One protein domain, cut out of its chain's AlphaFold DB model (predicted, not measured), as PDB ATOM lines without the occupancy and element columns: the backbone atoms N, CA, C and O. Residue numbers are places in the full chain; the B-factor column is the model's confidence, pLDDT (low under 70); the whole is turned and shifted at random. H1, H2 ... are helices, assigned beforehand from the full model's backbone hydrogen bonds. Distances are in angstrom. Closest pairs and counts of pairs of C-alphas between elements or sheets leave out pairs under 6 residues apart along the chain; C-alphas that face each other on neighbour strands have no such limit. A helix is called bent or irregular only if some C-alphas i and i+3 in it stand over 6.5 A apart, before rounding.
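AT A GLANCE: This is residues 35 to 111 of the 149 residues of an uncharacterized protein of Candida tenuis (strain ATCC 10573 / BCRC 21748 / CBS 615 / JCM 9827 / NBRC 10315 / NRRL Y-1498 / VKM Y-70) (UniProt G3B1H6). A long helix, H1, is bent into an L, and four shorter helices are set in an arc round its first arm, H1a, with few contacts between the helices. H2 and H3 pack on H1a, H4 and H5 come near it, and the second arm, H1b, reaches away at the corner. The printed part has 77 residues with five named helices in the order H1 H2 H3 H4 H5, no named strand, and the class all helix. It is compact, with a radius of gyration of the C-alphas of 11.8 A and spans of 33 by 23 by 22 A.

HOW THE PARTS SIT: H1, residues 35 to 60, was assigned as one helix by its hydrogen bonds but is bent: C-alphas 49 and 52 are 8.5 A apart. Its arms H1a, residues 35 to 49, and H1b, residues 52 to 60, are about perpendicular at 87 degrees. H3, residues 84 to 89, touches H1a at residues 37 to 41 alone, closest at the C-alphas of Val 37 and Tyr 84, 6.1 A, with a steep tilt of 46 degrees, opposite ways. H2, residues 67 to 76, and H1a only just touch, with 3 pairs of C-alphas within 8 A, at residues 44 to 47 of H1a alone; the closest are those of Val 44 and Leu 76, 6.1 A. H4, residues 95 to 102, is close to H1a but not clearly touching, the closest C-alphas being those of Asp 36 and Ile 95, 7.6 A. H5, residues 108 to 111, is likewise close but not clearly touching, with the C-alphas of Asp 46 and Arg 111 closest at 7.3 A. H1b and H4 are apart. In H1a, H1b, H2, H3 and H4 every O i to N i+4 pair is within hydrogen-bond range; H5 is too short for one.

IN THESE COORDINATES: H1a begins at C-alpha 35 (219.265, 151.829, 98.293) and is 21.0 A long; H1b is 12.3 A, H2 13.7 A, H3 8.4 A, H4 10.4 A and H5 5.4 A. H5 ends at C-alpha 111 (223.676, 164.551, 92.459).

THE WHOLE: The C-alphas of Thr 60 and Arg 89 are the two farthest apart, 33.1 A. The printed part has no cut, and no link is long. Of the model's residues printed, 30 have pLDDT under 70, namely 58 to 59, 61 to 85 and 90 to 92.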
ATOM      1  N   LEU A  35     218.902 151.013  99.451       80.44
ATOM      2  CA  LEU A  35     219.265 151.829  98.293       80.44
ATOM      3  C   LEU A  35     218.136 152.781  97.877       80.44
ATOM      4  O   LEU A  35     218.399 153.955  97.635       80.44
ATOM      5  N   ASP A  36     216.891 152.306  97.859       80.00
ATOM      6  CA  ASP A  36     215.721 153.106  97.477       80.00
ATOM      7  C   ASP A  36     215.470 154.209  98.517       80.00
ATOM      8  O   ASP A  36     215.158 155.349  98.170       80.00
ATOM      9  N   VAL A  37     215.683 153.896  99.802       79.69
ATOM     10  CA  VAL A  37     215.635 154.869 100.908       79.69
ATOM     11  C   VAL A  37     216.737 155.918 100.758       79.69
ATOM     12  O   VAL A  37     216.471 157.111 100.910       79.69
ATOM     13  N   GLU A  38     217.969 155.503 100.445       82.00
ATOM     14  CA  GLU A  38     219.086 156.426 100.224       82.00
ATOM     15  C   GLU A  38     218.823 157.343  99.021       82.00
ATOM     16  O   GLU A  38     219.072 158.549  99.092       82.00
ATOM     17  N   PHE A  39     218.282 156.791  97.936       83.56
ATOM     18  CA  PHE A  39     217.914 157.559  96.754       83.56
ATOM     19  C   PHE A  39     216.809 158.565  97.045       83.56
ATOM     20  O   PHE A  39     216.987 159.733  96.709       83.56
ATOM     21  N   LEU A  40     215.721 158.166  97.715       79.62
ATOM     22  CA  LEU A  40     214.676 159.104  98.134       79.62
ATOM     23  C   LEU A  40     215.259 160.199  99.022       79.62
ATOM     24  O   LEU A  40     215.046 161.374  98.756       79.62
ATOM     25  N   THR A  41     216.071 159.833 100.009       79.44
ATOM     26  CA  THR A  41     216.708 160.797 100.914       79.44
ATOM     27  C   THR A  41     217.549 161.824 100.148       79.44
ATOM     28  O   THR A  41     217.447 163.031 100.388       79.44
ATOM     29  N   LYS A  42     218.362 161.370  99.185       82.38
ATOM     30  CA  LYS A  42     219.150 162.255  98.316       82.38
ATOM     31  C   LYS A  42     218.273 163.109  97.409       82.38
ATOM     32  O   LYS A  42     218.528 164.304  97.292       82.38
ATOM     33  N   LEU A  43     217.251 162.517  96.794       80.06
ATOM     34  CA  LEU A  43     216.314 163.206  95.912       80.06
ATOM     35  C   LEU A  43     215.616 164.348  96.641       80.06
ATOM     36  O   LEU A  43     215.556 165.456  96.125       80.06
ATOM     37  N   VAL A  44     215.157 164.103  97.860       76.50
ATOM     38  CA  VAL A  44     214.459 165.098  98.680       76.50
ATOM     39  C   VAL A  44     215.382 166.227  99.084       76.50
ATOM     40  O   VAL A  44     215.042 167.398  98.928       76.50
ATOM     41  N   SER A  45     216.576 165.877  99.560       78.12
ATOM     42  CA  SER A  45     217.592 166.860  99.919       78.12
ATOM     43  C   SER A  45     217.978 167.724  98.714       78.12
ATOM     44  O   SER A  45     218.059 168.949  98.823       78.12
ATOM     45  N   ASP A  46     218.150 167.123  97.535       82.44
ATOM     46  CA  ASP A  46     218.488 167.861  96.319       82.44
ATOM     47  C   ASP A  46     217.325 168.728  95.824       82.44
ATOM     48  O   ASP A  46     217.550 169.882  95.476       82.44
ATOM     49  N   VAL A  47     216.084 168.233  95.851       76.50
ATOM     50  CA  VAL A  47     214.887 169.013  95.495       76.50
ATOM     51  C   VAL A  47     214.674 170.178  96.462       76.50
ATOM     52  O   VAL A  47     214.332 171.268  96.020       76.50
ATOM     53  N   SER A  48     214.919 170.006  97.759       75.81
ATOM     54  CA  SER A  48     214.825 171.105  98.729       75.81
ATOM     55  C   SER A  48     215.837 172.219  98.423       75.81
ATOM     56  O   SER A  48     215.499 173.402  98.415       75.81
ATOM     57  N   ASN A  49     217.068 171.846  98.059       80.06
ATOM     58  CA  ASN A  49     218.130 172.803  97.729       80.06
ATOM     59  C   ASN A  49     218.042 173.365  96.296       80.06
ATOM     60  O   ASN A  49     218.521 174.467  96.029       80.06
ATOM     61  N   HIS A  50     217.445 172.622  95.361       80.81
ATOM     62  CA  HIS A  50     217.463 172.918  93.926       80.81
ATOM     63  C   HIS A  50     216.081 172.863  93.266       80.81
ATOM     64  O   HIS A  50     215.994 172.761  92.044       80.81
ATOM     65  N   GLY A  51     214.986 172.971  94.020       72.69
ATOM     66  CA  GLY A  51     213.618 172.777  93.514       72.69
ATOM     67  C   GLY A  51     213.256 173.681  92.332       72.69
ATOM     68  O   GLY A  51     212.545 173.265  91.417       72.69
ATOM     69  N   ALA A  52     213.842 174.879  92.269       74.94
ATOM     70  CA  ALA A  52     213.716 175.773  91.119       74.94
ATOM     71  C   ALA A  52     214.255 175.154  89.814       74.94
ATOM     72  O   ALA A  52     213.656 175.343  88.756       74.94
ATOM     73  N   ALA A  53     215.347 174.384  89.873       78.56
ATOM     74  CA  ALA A  53     215.908 173.685  88.717       78.56
ATOM     75  C   ALA A  53     214.965 172.580  88.217       78.56
ATOM     76  O   ALA A  53     214.746 172.476  87.013       78.56
ATOM     77  N   TYR A  54     214.335 171.826  89.125       73.75
ATOM     78  CA  TYR A  54     213.331 170.811  88.776       73.75
ATOM     79  C   TYR A  54     212.103 171.438  88.115       73.75
ATOM     80  O   TYR A  54     211.635 170.960  87.080       73.75
ATOM     81  N   PHE A  55     211.611 172.549  88.673       72.81
ATOM     82  CA  PHE A  55     210.490 173.284  88.094       72.81
ATOM     83  C   PHE A  55     210.825 173.804  86.689       72.81
ATOM     84  O   PHE A  55     210.053 173.600  85.749       72.81
ATOM     85  N   MET A  56     211.997 174.418  86.510       73.19
ATOM     86  CA  MET A  56     212.426 174.920  85.202       73.19
ATOM     87  C   MET A  56     212.627 173.793  84.190       73.19
ATOM     88  O   MET A  56     212.129 173.910  83.074       73.19
ATOM     89  N   PHE A  57     213.259 172.686  84.591       73.88
ATOM     90  CA  PHE A  57     213.442 171.509  83.743       73.88
ATOM     91  C   PHE A  57     212.107 170.925  83.282       73.88
ATOM     92  O   PHE A  57     211.945 170.611  82.110       73.88
ATOM     93  N   SER A  58     211.101 170.854  84.156       67.69
ATOM     94  CA  SER A  58     209.776 170.377  83.747       67.69
ATOM     95  C   SER A  58     209.099 171.269  82.698       67.69
ATOM     96  O   SER A  58     208.448 170.765  81.784       67.69
ATOM     97  N   ARG A  59     209.301 172.594  82.778       69.75
ATOM     98  CA  ARG A  59     208.785 173.549  81.785       69.75
ATOM     99  C   ARG A  59     209.541 173.477  80.464       69.75
ATOM    100  O   ARG A  59     208.919 173.656  79.422       69.75
ATOM    101  N   THR A  60     210.856 173.264  80.494       71.75
ATOM    102  CA  THR A  60     211.703 173.271  79.290       71.75
ATOM    103  C   THR A  60     211.731 171.925  78.581       71.75
ATOM    104  O   THR A  60     211.683 171.885  77.357       71.75
ATOM    105  N   ALA A  61     211.777 170.826  79.330       65.38
ATOM    106  CA  ALA A  61     211.867 169.480  78.780       65.38
ATOM    107  C   ALA A  61     210.519 168.965  78.239       65.38
ATOM    108  O   ALA A  61     210.479 167.916  77.601       65.38
ATOM    109  N   GLY A  62     209.405 169.666  78.500       60.59
ATOM    110  CA  GLY A  62     208.060 169.216  78.117       60.59
ATOM    111  C   GLY A  62     207.667 167.881  78.764       60.59
ATOM    112  O   GLY A  62     206.756 167.198  78.296       60.59
ATOM    113  N   ILE A  63     208.378 167.482  79.820       64.31
ATOM    114  CA  ILE A  63     208.177 166.211  80.503       64.31
ATOM    115  C   ILE A  63     206.981 166.368  81.433       64.31
ATOM    116  O   ILE A  63     206.954 167.244  82.298       64.31
ATOM    117  N   ASN A  64     205.994 165.488  81.269       62.22
ATOM    118  CA  ASN A  64     204.902 165.365  82.222       62.22
ATOM    119  C   ASN A  64     205.493 164.930  83.567       62.22
ATOM    120  O   ASN A  64     205.938 163.788  83.708       62.22
ATOM    121  N   ILE A  65     205.525 165.846  84.536       61.38
ATOM    122  CA  ILE A  65     205.848 165.505  85.918       61.38
ATOM    123  C   ILE A  65     204.766 164.520  86.374       61.38
ATOM    124  O   ILE A  65     203.582 164.872  86.324       61.38
ATOM    125  N   PRO A  66     205.117 163.288  86.785       57.91
ATOM    126  CA  PRO A  66     204.131 162.370  87.337       57.91
ATOM    127  C   PRO A  66     203.368 163.082  88.457       57.91
ATOM    128  O   PRO A  66     203.995 163.739  89.282       57.91
ATOM    129  N   LYS A  67     202.033 162.975  88.519       61.09
ATOM    130  CA  LYS A  67     201.244 163.626  89.591       61.09
ATOM    131  C   LYS A  67     201.786 163.293  90.982       61.09
ATOM    132  O   LYS A  67     201.872 164.167  91.835       61.09
ATOM    133  N   TYR A  68     202.235 162.050  91.144       58.56
ATOM    134  CA  TYR A  68     202.916 161.568  92.336       58.56
ATOM    135  C   TYR A  68     204.182 162.344  92.666       58.56
ATOM    136  O   TYR A  68     204.464 162.506  93.834       58.56
ATOM    137  N   PHE A  69     204.924 162.844  91.677       62.53
ATOM    138  CA  PHE A  69     206.125 163.646  91.888       62.53
ATOM    139  C   PHE A  69     205.778 165.049  92.408       62.53
ATOM    140  O   PHE A  69     206.480 165.559  93.265       62.53
ATOM    141  N   GLY A  70     204.681 165.659  91.940       59.59
ATOM    142  CA  GLY A  70     204.182 166.927  92.492       59.59
ATOM    143  C   GLY A  70     203.726 166.784  93.946       59.59
ATOM    144  O   GLY A  70     204.148 167.561  94.795       59.59
ATOM    145  N   SER A  71     202.945 165.736  94.236       59.12
ATOM    146  CA  SER A  71     202.572 165.379  95.610       59.12
ATOM    147  C   SER A  71     203.790 165.020  96.452       59.12
ATOM    148  O   SER A  71     203.894 165.520  97.557       59.12
ATOM    149  N   LEU A  72     204.748 164.266  95.903       58.78
ATOM    150  CA  LEU A  72     206.043 164.009  96.523       58.78
ATOM    151  C   LEU A  72     206.709 165.335  96.865       58.78
ATOM    152  O   LEU A  72     207.031 165.504  98.010       58.78
ATOM    153  N   VAL A  73     206.896 166.316  95.983       60.91
ATOM    154  CA  VAL A  73     207.599 167.558  96.382       60.91
ATOM    155  C   VAL A  73     206.924 168.283  97.563       60.91
ATOM    156  O   VAL A  73     207.629 168.699  98.485       60.91
ATOM    157  N   ASP A  74     205.591 168.381  97.582       57.97
ATOM    158  CA  ASP A  74     204.844 168.988  98.701       57.97
ATOM    159  C   ASP A  74     204.927 168.143  99.992       57.97
ATOM    160  O   ASP A  74     205.062 168.667 101.100       57.97
ATOM    161  N   GLU A  75     204.883 166.821  99.852       52.72
ATOM    162  CA  GLU A  75     204.886 165.831 100.932       52.72
ATOM    163  C   GLU A  75     206.310 165.598 101.489       52.72
ATOM    164  O   GLU A  75     206.519 165.547 102.696       52.72
ATOM    165  N   LEU A  76     207.325 165.598 100.629       54.69
ATOM    166  CA  LEU A  76     208.762 165.479 100.900       54.69
ATOM    167  C   LEU A  76     209.330 166.710 101.610       54.69
ATOM    168  O   LEU A  76     210.289 166.588 102.364       54.69
ATOM    169  N   GLY A  77     208.736 167.891 101.406       53.44
ATOM    170  CA  GLY A  77     209.033 169.064 102.229       53.44
ATOM    171  C   GLY A  77     208.588 168.894 103.689       53.44
ATOM    172  O   GLY A  77     209.161 169.524 104.578       53.44
ATOM    173  N   SER A  78     207.595 168.030 103.943       54.72
ATOM    174  CA  SER A  78     207.084 167.708 105.285       54.72
ATOM    175  C   SER A  78     207.684 166.430 105.883       54.72
ATOM    176  O   SER A  78     207.660 166.271 107.102       54.72
ATOM    177  N   TYR A  79     208.252 165.540 105.065       48.66
ATOM    178  CA  TYR A  79     208.818 164.270 105.516       48.66
ATOM    179  C   TYR A  79     210.337 164.340 105.705       48.66
ATOM    180  O   TYR A  79     211.122 164.259 104.767       48.66
ATOM    181  N   SER A  80     210.768 164.460 106.961       52.28
ATOM    182  CA  SER A  80     212.177 164.406 107.352       52.28
ATOM    183  C   SER A  80     212.605 162.954 107.601       52.28
ATOM    184  O   SER A  80     212.384 162.437 108.687       52.28
ATOM    185  N   ASN A  81     213.253 162.324 106.616       51.81
ATOM    186  CA  ASN A  81     214.071 161.091 106.680       51.81
ATOM    187  C   ASN A  81     213.467 159.763 107.188       51.81
ATOM    188  O   ASN A  81     213.822 158.726 106.630       51.81
ATOM    189  N   ASP A  82     212.589 159.741 108.186       52.72
ATOM    190  CA  ASP A  82     212.158 158.486 108.826       52.72
ATOM    191  C   ASP A  82     210.946 157.831 108.136       52.72
ATOM    192  O   ASP A  82     210.785 156.607 108.154       52.72
ATOM    193  N   ASP A  83     210.146 158.610 107.411       64.75
ATOM    194  CA  ASP A  83     208.910 158.132 106.782       64.75
ATOM    195  C   ASP A  83     209.089 157.552 105.371       64.75
ATOM    196  O   ASP A  83     208.158 156.957 104.823       64.75
ATOM    197  N   TYR A  84     210.286 157.632 104.777       67.12
ATOM    198  CA  TYR A  84     210.529 157.050 103.447       67.12
ATOM    199  C   TYR A  84     210.370 155.535 103.438       67.12
ATOM    200  O   TYR A  84     209.913 154.971 102.448       67.12
ATOM    201  N   THR A  85     210.707 154.865 104.542       67.75
ATOM    202  CA  THR A  85     210.489 153.421 104.674       67.75
ATOM    203  C   THR A  85     208.998 153.084 104.691       67.75
ATOM    204  O   THR A  85     208.590 152.108 104.067       67.75
ATOM    205  N   THR A  86     208.173 153.916 105.329       71.62
ATOM    206  CA  THR A  86     206.711 153.791 105.354       71.62
ATOM    207  C   THR A  86     206.108 154.053 103.976       71.62
ATOM    208  O   THR A  86     205.282 153.265 103.521       71.62
ATOM    209  N   LEU A  87     206.569 155.099 103.281       70.12
ATOM    210  CA  LEU A  87     206.167 155.402 101.904       70.12
ATOM    211  C   LEU A  87     206.547 154.271 100.946       70.12
ATOM    212  O   LEU A  87     205.720 153.840 100.155       70.12
ATOM    213  N   LEU A  88     207.758 153.725 101.061       71.56
ATOM    214  CA  LEU A  88     208.189 152.573 100.269       71.56
ATOM    215  C   LEU A  88     207.409 151.302 100.614       71.56
ATOM    216  O   LEU A  88     207.230 150.466  99.741       71.56
ATOM    217  N   ARG A  89     206.924 151.140 101.854       70.75
ATOM    218  CA  ARG A  89     206.024 150.032 102.230       70.75
ATOM    219  C   ARG A  89     204.595 150.229 101.745       70.75
ATOM    220  O   ARG A  89     203.849 149.249 101.735       70.75
ATOM    221  N   ALA A  90     204.195 151.446 101.373       69.75
ATOM    222  CA  ALA A  90     202.894 151.662 100.767       69.75
ATOM    223  C   ALA A  90     202.869 150.923  99.426       69.75
ATOM    224  O   ALA A  90     203.647 151.220  98.523       69.75
ATOM    225  N   ALA A  91     201.969 149.943  99.308       60.53
ATOM    226  CA  ALA A  91     201.882 149.068  98.138       60.53
ATOM    227  C   ALA A  91     201.677 149.837  96.818       60.53
ATOM    228  O   ALA A  91     202.031 149.337  95.754       60.53
ATOM    229  N   ASP A  92     201.153 151.061  96.901       67.44
ATOM    230  CA  ASP A  92     200.846 151.916  95.758       67.44
ATOM    231  C   ASP A  92     201.957 152.921  95.413       67.44
ATOM    232  O   ASP A  92     201.792 153.690  94.465       67.44
ATOM    233  N   PHE A  93     203.074 152.963  96.151       73.00
ATOM    234  CA  PHE A  93     204.142 153.929  95.882       73.00
ATOM    235  C   PHE A  93     205.011 153.489  94.689       73.00
ATOM    236  O   PHE A  93     205.742 152.497  94.778       73.00
ATOM    237  N   PRO A  94     205.004 154.222  93.559       74.31
ATOM    238  CA  PRO A  94     205.682 153.786  92.347       74.31
ATOM    239  C   PRO A  94     207.155 154.229  92.346       74.31
ATOM    240  O   PRO A  94     207.558 155.049  91.518       74.31
ATOM    241  N   ILE A  95     207.975 153.679  93.252       77.06
ATOM    242  CA  ILE A  95     209.410 154.009  93.382       77.06
ATOM    243  C   ILE A  95     210.157 153.933  92.043       77.06
ATOM    244  O   ILE A  95     210.895 154.843  91.679       77.06
ATOM    245  N   THR A  96     209.866 152.913  91.241       79.44
ATOM    246  CA  THR A  96     210.460 152.722  89.913       79.44
ATOM    247  C   THR A  96     210.156 153.879  88.959       79.44
ATOM    248  O   THR A  96     211.007 154.279  88.171       79.44
ATOM    249  N   SER A  97     208.959 154.467  89.035       79.62
ATOM    250  CA  SER A  97     208.588 155.622  88.207       79.62
ATOM    251  C   SER A  97     209.320 156.889  88.644       79.62
ATOM    252  O   SER A  97     209.691 157.708  87.804       79.62
ATOM    253  N   VAL A  98     209.554 157.038  89.950       78.25
ATOM    254  CA  VAL A  98     210.335 158.143  90.520       78.25
ATOM    255  C   VAL A  98     211.795 158.036  90.077       78.25
ATOM    256  O   VAL A  98     212.360 159.025  89.615       78.25
ATOM    257  N   GLU A  99     212.383 156.841  90.117       79.56
ATOM    258  CA  GLU A  99     213.733 156.575  89.604       79.56
ATOM    259  C   GLU A  99     213.842 156.834  88.096       79.56
ATOM    260  O   GLU A  99     214.753 157.527  87.639       79.56
ATOM    261  N   HIS A 100     212.885 156.345  87.299       79.38
ATOM    262  CA  HIS A 100     212.848 156.595  85.855       79.38
ATOM    263  C   HIS A 100     212.692 158.076  85.508       79.38
ATOM    264  O   HIS A 100     213.211 158.526  84.490       79.38
ATOM    265  N   PHE A 101     211.973 158.849  86.319       78.56
ATOM    266  CA  PHE A 101     211.930 160.295  86.148       78.56
ATOM    267  C   PHE A 101     213.265 160.927  86.542       78.56
ATOM    268  O   PHE A 101     213.807 161.728  85.783       78.56
ATOM    269  N   ALA A 102     213.824 160.533  87.688       81.50
ATOM    270  CA  ALA A 102     215.078 161.079  88.180       81.50
ATOM    271  C   ALA A 102     216.228 160.838  87.196       81.50
ATOM    272  O   ALA A 102     216.997 161.754  86.955       81.50
ATOM    273  N   THR A 103     216.302 159.671  86.553       82.69
ATOM    274  CA  THR A 103     217.323 159.363  85.530       82.69
ATOM    275  C   THR A 103     217.240 160.231  84.272       82.69
ATOM    276  O   THR A 103     218.222 160.310  83.537       82.69
ATOM    277  N   LYS A 104     216.109 160.904  84.023       80.50
ATOM    278  CA  LYS A 104     215.962 161.873  82.922       80.50
ATOM    279  C   LYS A 104     216.514 163.253  83.268       80.50
ATOM    280  O   LYS A 104     216.602 164.088  82.379       80.50
ATOM    281  N   LEU A 105     216.841 163.511  84.533       81.94
ATOM    282  CA  LEU A 105     217.401 164.787  84.961       81.94
ATOM    283  C   LEU A 105     218.865 164.871  84.540       81.94
ATOM    284  O   LEU A 105     219.658 163.983  84.854       81.94
ATOM    285  N   ASP A 106     219.245 165.991  83.930       82.94
ATOM    286  CA  ASP A 106     220.620 166.219  83.468       82.94
ATOM    287  C   ASP A 106     221.657 166.121  84.603       82.94
ATOM    288  O   ASP A 106     222.814 165.772  84.383       82.94
ATOM    289  N   TRP A 107     221.244 166.398  85.844       81.69
ATOM    290  CA  TRP A 107     222.097 166.343  87.032       81.69
ATOM    291  C   TRP A 107     222.002 165.031  87.824       81.69
ATOM    292  O   TRP A 107     222.652 164.913  88.867       81.69
ATOM    293  N   TYR A 108     221.237 164.036  87.357       83.25
ATOM    294  CA  TYR A 108     221.046 162.761  88.060       83.25
ATOM    295  C   TYR A 108     222.370 162.093  88.419       83.25
ATOM    296  O   TYR A 108     222.649 161.837  89.589       83.25
ATOM    297  N   SER A 109     223.223 161.872  87.418       81.69
ATOM    298  CA  SER A 109     224.501 161.179  87.593       81.69
ATOM    299  C   SER A 109     225.460 161.904  88.534       81.69
ATOM    300  O   SER A 109     226.340 161.271  89.105       81.69
ATOM    301  N   SER A 110     225.296 163.217  88.704       84.19
ATOM    302  CA  SER A 110     226.163 164.035  89.553       84.19
ATOM    303  C   SER A 110     225.632 164.223  90.972       84.19
ATOM    304  O   SER A 110     226.431 164.463  91.873       84.19
ATOM    305  N   ARG A 111     224.310 164.161  91.182       80.69
ATOM    306  CA  ARG A 111     223.676 164.551  92.459       80.69
ATOM    307  C   ARG A 111     222.848 163.449  93.113       80.69
ATOM    308  O   ARG A 111     222.765 163.399  94.335       80.69
TER     309      ARG A 111